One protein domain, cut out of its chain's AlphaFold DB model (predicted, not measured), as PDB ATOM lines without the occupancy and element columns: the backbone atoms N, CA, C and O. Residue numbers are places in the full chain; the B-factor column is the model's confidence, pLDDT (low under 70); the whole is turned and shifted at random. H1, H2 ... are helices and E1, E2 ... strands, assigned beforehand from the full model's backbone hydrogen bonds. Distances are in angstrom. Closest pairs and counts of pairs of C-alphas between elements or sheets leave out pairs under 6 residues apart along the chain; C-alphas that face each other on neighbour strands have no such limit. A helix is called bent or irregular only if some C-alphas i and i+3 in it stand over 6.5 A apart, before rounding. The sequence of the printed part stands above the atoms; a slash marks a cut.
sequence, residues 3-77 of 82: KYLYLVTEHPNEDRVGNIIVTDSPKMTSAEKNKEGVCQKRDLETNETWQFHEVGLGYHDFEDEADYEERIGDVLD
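This is residues 3 to 77 of the 82 residues of an uncharacterized protein of Halobiforma nitratireducens JCM 10879 (UniProt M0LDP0). A single strongly twisted antiparallel sheet of four strands has one helix, H1, over one face near one end, while residues 43 to 48, the turn of the hairpin E3 and E4, stick out at the other. The long strand E4 bends by 69 degrees at residue 55. The printed part has 75 residues, in the order E1, E2, E3, E4, H1; the sheet order is E2, E1, E4, E3, and the class is mixed, helices and strands. It is only just compact, close to loose, with a radius of gyration of the C-alphas of 13.4 A and spans of 38 by 28 by 22 A.

Find C-alpha 3 at (-39.303, -30.090, -29.401), where E1 begins; it runs 21.6 A through residues 3 to 10. E2 is residues 20 to 23, 10.0 A, and E3 is residues 36 to 42, 20.2 A. E4 covers residues 49 to 61, 32.2 A. H1, residues 65 to 77, runs 18.9 A to C-alpha 77 at (-49.376, -32.790, -39.931); it is irregular, with C-alphas 70 and 73 7.4 A apart.

Look first at inner strands E1 and E4, antiparallel at 142 degrees, with N 7 and O 55 at 2.8 A. Edge strand E2 forms a hairpin with E1, where N 21 and O 6 are 2.8 A apart. Edge strand E3 forms a hairpin with E4, with N 41 and O 50 at 2.8 A. H1 is on the sheet at a height of 8.9 A, slantwise to the strands, at 36 degrees to E1 on the local plane. It lies over E1 and only just not over E4, on which 2 of its C-alphas fall. The closest C-alphas of E4 and H1 are those of His 60 and Val 75, 7.7 A apart. In H1, 7 of 9 O i to N i+4 pairs are within hydrogen-bond range.

The C-alphas farthest apart are those of Thr 46 and Glu 63, 38.7 A. The printed part has no cut. The long link is E2 to E3, residues 24 to 35, and within it residues 26 to 31 have pLDDT under 70.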
ATOM      1  N   LYS A   3     -37.931 -30.317 -29.867       91.38
ATOM      2  CA  LYS A   3     -39.303 -30.090 -29.401       91.38
ATOM      3  C   LYS A   3     -40.008 -31.424 -29.205       91.38
ATOM      4  O   LYS A   3     -39.929 -32.291 -30.067       91.38
ATOM      5  N   TYR A   4     -40.687 -31.578 -28.078       90.25
ATOM      6  CA  TYR A   4     -41.517 -32.734 -27.752       90.25
ATOM      7  C   TYR A   4     -42.981 -32.390 -27.993       90.25
ATOM      8  O   TYR A   4     -43.410 -31.276 -27.676       90.25
ATOM      9  N   LEU A   5     -43.711 -33.349 -28.551       90.56
ATOM     10  CA  LEU A   5     -45.058 -33.179 -29.076       90.56
ATOM     11  C   LEU A   5     -46.029 -34.097 -28.332       90.56
ATOM     12  O   LEU A   5     -45.742 -35.282 -28.143       90.56
ATOM     13  N   TYR A   6     -47.182 -33.556 -27.941       90.19
ATOM     14  CA  TYR A   6     -48.214 -34.285 -27.203       90.19
ATOM     15  C   TYR A   6     -49.605 -33.896 -27.700       90.19
ATOM     16  O   TYR A   6     -49.898 -32.707 -27.808       90.19
ATOM     17  N   LEU A   7     -50.466 -34.873 -27.969       91.12
ATOM     18  CA  LEU A   7     -51.874 -34.662 -28.300       91.12
ATOM     19  C   LEU A   7     -52.718 -34.740 -27.031       91.12
ATOM     20  O   LEU A   7     -52.690 -35.759 -26.347       91.12
ATOM     21  N   VAL A   8     -53.506 -33.708 -26.736       91.81
ATOM     22  CA  VAL A   8     -54.447 -33.729 -25.607       91.81
ATOM     23  C   VAL A   8     -55.673 -34.561 -25.977       91.81
ATOM     24  O   VAL A   8     -56.427 -34.190 -26.875       91.81
ATOM     25  N   THR A   9     -55.896 -35.666 -25.269       91.81
ATOM     26  CA  THR A   9     -57.013 -36.592 -25.524       91.81
ATOM     27  C   THR A   9     -58.189 -36.375 -24.582       91.81
ATOM     28  O   THR A   9     -59.334 -36.543 -24.990       91.81
ATOM     29  N   GLU A  10     -57.931 -35.938 -23.347       93.25
ATOM     30  CA  GLU A  10     -58.973 -35.599 -22.376       93.25
ATOM     31  C   GLU A  10     -58.565 -34.361 -21.588       93.25
ATOM     32  O   GLU A  10     -57.446 -34.283 -21.090       93.25
ATOM     33  N   HIS A  11     -59.468 -33.397 -21.430       93.38
ATOM     34  CA  HIS A  11     -59.219 -32.188 -20.650       93.38
ATOM     35  C   HIS A  11     -60.546 -31.669 -20.063       93.38
ATOM     36  O   HIS A  11     -61.567 -31.744 -20.740       93.38
ATOM     37  N   PRO A  12     -60.573 -31.099 -18.839       90.56
ATOM     38  CA  PRO A  12     -61.800 -30.547 -18.231       90.56
ATOM     39  C   PRO A  12     -62.411 -29.367 -19.002       90.56
ATOM     40  O   PRO A  12     -63.563 -29.011 -18.794       90.56
ATOM     41  N   ASN A  13     -61.617 -28.745 -19.868       90.19
ATOM     42  CA  ASN A  13     -62.075 -27.799 -20.877       90.19
ATOM     43  C   ASN A  13     -62.031 -28.511 -22.235       90.19
ATOM     44  O   ASN A  13     -60.932 -28.776 -22.724       90.19
ATOM     45  N   GLU A  14     -63.200 -28.810 -22.802       90.81
ATOM     46  CA  GLU A  14     -63.356 -29.573 -24.048       90.81
ATOM     47  C   GLU A  14     -62.708 -28.882 -25.256       90.81
ATOM     48  O   GLU A  14     -62.158 -29.568 -26.111       90.81
ATOM     49  N   ASP A  15     -62.628 -27.545 -25.275       91.75
ATOM     50  CA  ASP A  15     -61.943 -26.780 -26.335       91.75
ATOM     51  C   ASP A  15     -60.428 -27.055 -26.381       91.75
ATOM     52  O   ASP A  15     -59.713 -26.603 -27.280       91.75
ATOM     53  N   ARG A  16     -59.896 -27.739 -25.361       89.06
ATOM     54  CA  ARG A  16     -58.492 -28.143 -25.300       89.06
ATOM     55  C   ARG A  16     -58.242 -29.542 -25.847       89.06
ATOM     56  O   ARG A  16     -57.089 -29.839 -26.147       89.06
ATOM     57  N   VAL A  17     -59.274 -30.372 -25.968       92.81
ATOM     58  CA  VAL A  17     -59.151 -31.717 -26.537       92.81
ATOM     59  C   VAL A  17     -58.847 -31.596 -28.028       92.81
ATOM     60  O   VAL A  17     -59.449 -30.790 -28.731       92.81
ATOM     61  N   GLY A  18     -57.873 -32.367 -28.507       90.00
ATOM     62  CA  GLY A  18     -57.372 -32.294 -29.879       90.00
ATOM     63  C   GLY A  18     -56.257 -31.266 -30.101       90.00
ATOM     64  O   GLY A  18     -55.645 -31.267 -31.165       90.00
ATOM     65  N   ASN A  19     -55.940 -30.419 -29.113       91.81
ATOM     66  CA  ASN A  19     -54.797 -29.514 -29.229       91.81
ATOM     67  C   ASN A  19     -53.471 -30.259 -29.080       91.81
ATOM     68  O   ASN A  19     -53.362 -31.239 -28.339       91.81
ATOM     69  N   ILE A  20     -52.440 -29.709 -29.722       90.38
ATOM     70  CA  ILE A  20     -51.072 -30.205 -29.625       90.38
ATOM     71  C   ILE A  20     -50.261 -29.298 -28.706       90.38
ATOM     72  O   ILE A  20     -50.254 -28.074 -28.847       90.38
ATOM     73  N   ILE A  21     -49.568 -29.911 -27.755       89.69
ATOM     74  CA  ILE A  21     -48.632 -29.246 -26.858       89.69
ATOM     75  C   ILE A  21     -47.222 -29.452 -27.402       89.69
ATOM     76  O   ILE A  21     -46.797 -30.581 -27.643       89.69
ATOM     77  N   VAL A  22     -46.489 -28.348 -27.545       90.75
ATOM     78  CA  VAL A  22     -45.087 -28.326 -27.969       90.75
ATOM     79  C   VAL A  22     -44.235 -27.793 -26.817       90.75
ATOM     80  O   VAL A  22     -44.506 -26.718 -26.283       90.75
ATOM     81  N   THR A  23     -43.207 -28.534 -26.404       89.62
ATOM     82  CA  THR A  23     -42.338 -28.161 -25.269       89.62
ATOM     83  C   THR A  23     -40.877 -28.516 -25.531       89.62
ATOM     84  O   THR A  23     -40.575 -29.495 -26.203       89.62
ATOM     85  N   ASP A  24     -39.949 -27.746 -24.962       88.19
ATOM     86  CA  ASP A  24     -38.499 -27.996 -25.041       88.19
ATOM     87  C   ASP A  24     -38.019 -29.120 -24.113       88.19
ATOM     88  O   ASP A  24     -36.880 -29.581 -24.191       88.19
ATOM     89  N   SER A  25     -38.864 -29.541 -23.174       80.75
ATOM     90  CA  SER A  25     -38.491 -30.492 -22.133       80.75
ATOM     91  C   SER A  25     -39.447 -31.680 -22.118       80.75
ATOM     92  O   SER A  25     -40.660 -31.451 -22.138       80.75
ATOM     93  N   PRO A  26     -38.941 -32.921 -21.969       69.75
ATOM     94  CA  PRO A  26     -39.758 -34.132 -21.883       69.75
ATOM     95  C   PRO A  26     -40.420 -34.267 -20.501       69.75
ATOM     96  O   PRO A  26     -40.525 -35.355 -19.950       69.75
ATOM     97  N   LYS A  27     -40.806 -33.146 -19.883       64.62
ATOM     98  CA  LYS A  27     -41.343 -33.089 -18.513       64.62
ATOM     99  C   LYS A  27     -42.693 -33.776 -18.374       64.62
ATOM    100  O   LYS A  27     -43.156 -33.939 -17.249       64.62
ATOM    101  N   MET A  28     -43.323 -34.113 -19.489       61.53
ATOM    102  CA  MET A  28     -44.604 -34.783 -19.491       61.53
ATOM    103  C   MET A  28     -44.381 -36.291 -19.584       61.53
ATOM    104  O   MET A  28     -43.426 -36.763 -20.206       61.53
ATOM    105  N   THR A  29     -45.238 -37.038 -18.898       57.84
ATOM    106  CA  THR A  29     -45.083 -38.451 -18.511       57.84
ATOM    107  C   THR A  29     -44.950 -39.415 -19.701       57.84
ATOM    108  O   THR A  29     -44.617 -40.586 -19.519       57.84
ATOM    109  N   SER A  30     -45.148 -38.898 -20.916       61.91
ATOM    110  CA  SER A  30     -45.379 -39.637 -22.153       61.91
ATOM    111  C   SER A  30     -44.526 -39.148 -23.319       61.91
ATOM    112  O   SER A  30     -45.010 -39.052 -24.434       61.91
ATOM    113  N   ALA A  31     -43.259 -38.785 -23.107       60.41
ATOM    114  CA  ALA A  31     -42.398 -38.338 -24.215       60.41
ATOM    115  C   ALA A  31     -42.191 -39.406 -25.321       60.41
ATOM    116  O   ALA A  31     -41.665 -39.104 -26.391       60.41
ATOM    117  N   GLU A  32     -42.574 -40.659 -25.063       74.06
ATOM    118  CA  GLU A  32     -42.565 -41.748 -26.038       74.06
ATOM    119  C   GLU A  32     -43.815 -41.712 -26.926       74.06
ATOM    120  O   GLU A  32     -44.939 -41.579 -26.438       74.06
ATOM    121  N   LYS A  33     -43.609 -41.893 -28.235       82.38
ATOM    122  CA  LYS A  33     -44.686 -41.932 -29.227       82.38
ATOM    123  C   LYS A  33     -45.721 -43.014 -28.887       82.38
ATOM    124  O   LYS A  33     -45.354 -44.136 -28.537       82.38
ATOM    125  N   ASN A  34     -47.001 -42.673 -29.022       83.69
ATOM    126  CA  ASN A  34     -48.178 -43.501 -28.731       83.69
ATOM    127  C   ASN A  34     -48.331 -43.938 -27.271       83.69
ATOM    128  O   ASN A  34     -49.113 -44.844 -26.975       83.69
ATOM    129  N   LYS A  35     -47.600 -43.317 -26.342       85.00
ATOM    130  CA  LYS A  35     -47.786 -43.574 -24.919       85.00
ATOM    131  C   LYS A  35     -48.775 -42.570 -24.353       85.00
ATOM    132  O   LYS A  35     -48.599 -41.369 -24.527       85.00
ATOM    133  N   GLU A  36     -49.800 -43.060 -23.672       86.88
ATOM    134  CA  GLU A  36     -50.719 -42.207 -22.925       86.88
ATOM    135  C   GLU A  36     -50.136 -41.879 -21.547       86.88
ATOM    136  O   GLU A  36     -49.484 -42.714 -20.912       86.88
ATOM    137  N   GLY A  37     -50.387 -40.663 -21.067       86.31
ATOM    138  CA  GLY A  37     -50.097 -40.293 -19.691       86.31
ATOM    139  C   GLY A  37     -51.030 -39.227 -19.160       86.31
ATOM    140  O   GLY A  37     -51.737 -38.545 -19.896       86.31
ATOM    141  N   VAL A  38     -51.010 -39.107 -17.836       89.31
ATOM    142  CA  VAL A  38     -51.800 -38.127 -17.099       89.31
ATOM    143  C   VAL A  38     -50.884 -36.997 -16.666       89.31
ATOM    144  O   VAL A  38     -49.856 -37.229 -16.022       89.31
ATOM    145  N   CYS A  39     -51.287 -35.776 -16.987       87.00
ATOM    146  CA  CYS A  39     -50.629 -34.558 -16.560       87.00
ATOM    147  C   CYS A  39     -51.469 -33.859 -15.495       87.00
ATOM    148  O   CYS A  39     -52.655 -33.608 -15.688       87.00
ATOM    149  N   GLN A  40     -50.838 -33.509 -14.375       90.00
ATOM    150  CA  GLN A  40     -51.459 -32.735 -13.303       90.00
ATOM    151  C   GLN A  40     -50.969 -31.293 -13.349       90.00
ATOM    152  O   GLN A  40     -49.770 -31.021 -13.475       90.00
ATOM    153  N   LYS A  41     -51.903 -30.357 -13.238       89.50
ATOM    154  CA  LYS A  41     -51.643 -28.922 -13.246       89.50
ATOM    155  C   LYS A  41     -52.304 -28.264 -12.051       89.50
ATOM    156  O   LYS A  41     -53.274 -28.768 -11.484       89.50
ATOM    157  N   ARG A  42     -51.736 -27.126 -11.678       91.62
ATOM    158  CA  ARG A  42     -52.236 -26.256 -10.628       91.62
ATOM    159  C   ARG A  42     -52.121 -24.823 -11.103       91.62
ATOM    160  O   ARG A  42     -51.043 -24.417 -11.537       91.62
ATOM    161  N   ASP A  43     -53.208 -24.083 -10.981       89.12
ATOM    162  CA  ASP A  43     -53.193 -22.636 -11.099       89.12
ATOM    163  C   ASP A  43     -52.552 -22.064  -9.829       89.12
ATOM    164  O   ASP A  43     -52.951 -22.395  -8.710       89.12
ATOM    165  N   LEU A  44     -51.494 -21.269  -9.984       91.56
ATOM    166  CA  LEU A  44     -50.750 -20.737  -8.841       91.56
ATOM    167  C   LEU A  44     -51.458 -19.554  -8.167       91.56
ATOM    168  O   LEU A  44     -51.138 -19.244  -7.022       91.56
ATOM    169  N   GLU A  45     -52.405 -18.914  -8.850       93.31
ATOM    170  CA  GLU A  45     -53.167 -17.779  -8.337       93.31
ATOM    171  C   GLU A  45     -54.432 -18.258  -7.616       93.31
ATOM    172  O   GLU A  45     -54.685 -17.854  -6.478       93.31
ATOM    173  N   THR A  46     -55.200 -19.164  -8.233       92.31
ATOM    174  CA  THR A  46     -56.468 -19.669  -7.672       92.31
ATOM    175  C   THR A  46     -56.302 -20.919  -6.807       92.31
ATOM    176  O   THR A  46     -57.193 -21.248  -6.024       92.31
ATOM    177  N   ASN A  47     -55.152 -21.599  -6.892       91.44
ATOM    178  CA  ASN A  47     -54.891 -22.925  -6.315       91.44
ATOM    179  C   ASN A  47     -55.763 -24.060  -6.860       91.44
ATOM    180  O   ASN A  47     -55.728 -25.165  -6.312       91.44
ATOM    181  N   GLU A  48     -56.509 -23.830  -7.936       92.69
ATOM    182  CA  GLU A  48     -57.290 -24.880  -8.572       92.69
ATOM    183  C   GLU A  48     -56.365 -25.901  -9.228       92.69
ATOM    184  O   GLU A  48     -55.380 -25.559  -9.884       92.69
ATOM    185  N   THR A  49     -56.675 -27.180  -9.034       92.38
ATOM    186  CA  THR A  49     -55.924 -28.287  -9.621       92.38
ATOM    187  C   THR A  49     -56.776 -29.005 -10.640       92.38
ATOM    188  O   THR A  49     -57.938 -29.307 -10.368       92.38
ATOM    189  N   TRP A  50     -56.180 -29.357 -11.769       91.19
ATOM    190  CA  TRP A  50     -56.820 -30.206 -12.759       91.19
ATOM    191  C   TRP A  50     -55.847 -31.233 -13.308       91.19
ATOM    192  O   TRP A  50     -54.627 -31.110 -13.176       91.19
ATOM    193  N   GLN A  51     -56.412 -32.255 -13.931       92.06
ATOM    194  CA  GLN A  51     -55.662 -33.253 -14.668       92.06
ATOM    195  C   GLN A  51     -56.177 -33.323 -16.096       92.06
ATOM    196  O   GLN A  51     -57.343 -33.023 -16.356       92.06
ATOM    197  N   PHE A  52     -55.302 -33.709 -17.006       91.25
ATOM    198  CA  PHE A  52     -55.647 -33.956 -18.394       91.25
ATOM    199  C   PHE A  52     -54.829 -35.134 -18.912       91.25
ATOM    200  O   PHE A  52     -53.767 -35.445 -18.362       91.25
ATOM    201  N   HIS A  53     -55.357 -35.808 -19.924       91.62
ATOM    202  CA  HIS A  53     -54.699 -36.928 -20.576       91.62
ATOM    203  C   HIS A  53     -54.096 -36.465 -21.887       91.62
ATOM    204  O   HIS A  53     -54.640 -35.605 -22.588       91.62
ATOM    205  N   GLU A  54     -52.959 -37.055 -22.206       91.12
ATOM    206  CA  GLU A  54     -52.254 -36.785 -23.438       91.12
ATOM    207  C   GLU A  54     -51.571 -38.037 -23.969       91.12
ATOM    208  O   GLU A  54     -51.177 -38.932 -23.212       91.12
ATOM    209  N   VAL A  55     -51.383 -38.061 -25.281       90.44
ATOM    210  CA  VAL A  55     -50.610 -39.077 -25.981       90.44
ATOM    211  C   VAL A  55     -49.348 -38.432 -26.529       90.44
ATOM    212  O   VAL A  55     -49.406 -37.405 -27.203       90.44
ATOM    213  N   GLY A  56     -48.196 -39.035 -26.244       89.75
ATOM    214  CA  GLY A  56     -46.937 -38.626 -26.849       89.75
ATOM    215  C   GLY A  56     -46.961 -38.834 -28.355       89.75
ATOM    216  O   GLY A  56     -47.253 -39.932 -28.820       89.75
ATOM    217  N   LEU A  57     -46.606 -37.806 -29.117       89.38
ATOM    218  CA  LEU A  57     -46.368 -37.916 -30.558       89.38
ATOM    219  C   LEU A  57     -44.872 -38.113 -30.858       89.38
ATOM    220  O   LEU A  57     -44.499 -38.555 -31.933       89.38
ATOM    221  N   GLY A  58     -44.004 -37.890 -29.868       88.38
ATOM    222  CA  GLY A  58     -42.559 -38.061 -29.983       88.38
ATOM    223  C   GLY A  58     -41.835 -36.723 -29.903       88.38
ATOM    224  O   GLY A  58     -42.222 -35.839 -29.135       88.38
ATOM    225  N   TYR A  59     -40.748 -36.587 -30.660       90.19
ATOM    226  CA  TYR A  59     -39.971 -35.356 -30.712       90.19
ATOM    227  C   TYR A  59     -39.430 -35.097 -32.113       90.19
ATOM    228  O   TYR A  59     -39.149 -36.033 -32.860       90.19
ATOM    229  N   HIS A  60     -39.208 -33.822 -32.416       91.38
ATOM    230  CA  HIS A  60     -38.500 -33.387 -33.610       91.38
ATOM    231  C   HIS A  60     -37.306 -32.516 -33.224       91.38
ATOM    232  O   HIS A  60     -37.387 -31.689 -32.310       91.38
ATOM    233  N   ASP A  61     -36.188 -32.721 -33.912       92.62
ATOM    234  CA  ASP A  61     -34.989 -31.903 -33.781       92.62
ATOM    235  C   ASP A  61     -34.953 -30.891 -34.929       92.62
ATOM    236  O   ASP A  61     -34.650 -31.246 -36.062       92.62
ATOM    237  N   PHE A  62     -35.259 -29.634 -34.621       93.38
ATOM    238  CA  PHE A  62     -35.109 -28.507 -35.544       93.38
ATOM    239  C   PHE A  62     -33.658 -28.030 -35.568       93.38
ATOM    240  O   PHE A  62     -32.926 -28.227 -34.594       93.38
ATOM    241  N   GLU A  63     -33.219 -27.382 -36.635       93.38
ATOM    242  CA  GLU A  63     -31.856 -26.844 -36.710       93.38
ATOM    243  C   GLU A  63     -31.726 -25.585 -35.840       93.38
ATOM    244  O   GLU A  63     -30.888 -25.530 -34.929       93.38
ATOM    245  N   ASP A  64     -32.636 -24.632 -36.031       93.31
ATOM    246  CA  ASP A  64     -32.703 -23.352 -35.330       93.31
ATOM    247  C   ASP A  64     -34.154 -22.840 -35.198       93.31
ATOM    248  O   ASP A  64     -35.117 -23.587 -35.380       93.31
ATOM    249  N   GLU A  65     -34.318 -21.583 -34.782       91.69
ATOM    250  CA  GLU A  65     -35.631 -20.962 -34.586       91.69
ATOM    251  C   GLU A  65     -36.360 -20.682 -35.910       91.69
ATOM    252  O   GLU A  65     -37.578 -20.832 -35.963       91.69
ATOM    253  N   ALA A  66     -35.635 -20.360 -36.985       94.12
ATOM    254  CA  ALA A  66     -36.239 -20.130 -38.295       94.12
ATOM    255  C   ALA A  66     -36.745 -21.446 -38.910       94.12
ATOM    256  O   ALA A  66     -37.871 -21.502 -39.401       94.12
ATOM    257  N   ASP A  67     -35.954 -22.520 -38.806       93.69
ATOM    258  CA  ASP A  67     -36.350 -23.876 -39.216       93.69
ATOM    259  C   ASP A  67     -37.597 -24.356 -38.452       93.69
ATOM    260  O   ASP A  67     -38.505 -24.957 -39.030       93.69
ATOM    261  N   TYR A  68     -37.685 -24.035 -37.156       91.12
ATOM    262  CA  TYR A  68     -38.871 -24.319 -36.349       91.12
ATOM    263  C   TYR A  68     -40.119 -23.596 -36.864       91.12
ATOM    264  O   TYR A  68     -41.149 -24.239 -37.059       91.12
ATOM    265  N   GLU A  69     -40.050 -22.284 -37.090       92.50
ATOM    266  CA  GLU A  69     -41.201 -21.503 -37.556       92.50
ATOM    267  C   GLU A  69     -41.688 -21.937 -38.943       92.50
ATOM    268  O   GLU A  69     -42.896 -21.952 -39.187       92.50
ATOM    269  N   GLU A  70     -40.768 -22.326 -39.829       94.06
ATOM    270  CA  GLU A  70     -41.099 -22.764 -41.184       94.06
ATOM    271  C   GLU A  70     -41.746 -24.156 -41.202       94.06
ATOM    272  O   GLU A  70     -42.724 -24.367 -41.916       94.06
ATOM    273  N   ARG A  71     -41.235 -25.104 -40.403       92.75
ATOM    274  CA  ARG A  71     -41.558 -26.535 -40.557       92.75
ATOM    275  C   ARG A  71     -42.433 -27.129 -39.468       92.75
ATOM    276  O   ARG A  71     -42.879 -28.266 -39.617       92.75
ATOM    277  N   ILE A  72     -42.693 -26.420 -38.366       90.25
ATOM    278  CA  ILE A  72     -43.517 -26.973 -37.281       90.25
ATOM    279  C   ILE A  72     -44.897 -27.414 -37.785       90.25
ATOM    280  O   ILE A  72     -45.375 -28.456 -37.361       90.25
ATOM    281  N   GLY A  73     -45.502 -26.686 -38.729       89.62
ATOM    282  CA  GLY A  73     -46.785 -27.067 -39.329       89.62
ATOM    283  C   GLY A  73     -46.740 -28.433 -40.021       89.62
ATOM    284  O   GLY A  73     -47.578 -29.283 -39.730       89.62
ATOM    285  N   ASP A  74     -45.732 -28.664 -40.864       91.31
ATOM    286  CA  ASP A  74     -45.562 -29.925 -41.598       91.31
ATOM    287  C   ASP A  74     -45.264 -31.098 -40.657       91.31
ATOM    288  O   ASP A  74     -45.807 -32.189 -40.816       91.31
ATOM    289  N   VAL A  75     -44.427 -30.868 -39.638       89.00
ATOM    290  CA  VAL A  75     -44.110 -31.883 -38.621       89.00
ATOM    291  C   VAL A  75     -45.361 -32.275 -37.837       89.00
ATOM    292  O   VAL A  75     -45.570 -33.452 -37.556       89.00
ATOM    293  N   LEU A  76     -46.205 -31.302 -37.482       87.62
ATOM    294  CA  LEU A  76     -47.467 -31.584 -36.805       87.62
ATOM    295  C   LEU A  76     -48.427 -32.373 -37.703       87.62
ATOM    296  O   LEU A  76     -49.068 -33.296 -37.212       87.62
ATOM    297  N   ASP A  77     -48.517 -32.056 -38.994       86.88
ATOM    298  CA  ASP A  77     -49.376 -32.790 -39.931       86.88
ATOM    299  C   ASP A  77     -48.919 -34.251 -40.107       86.88
ATOM    300  O   ASP A  77     -49.740 -35.170 -40.054       86.88
TER     301      ASP A  77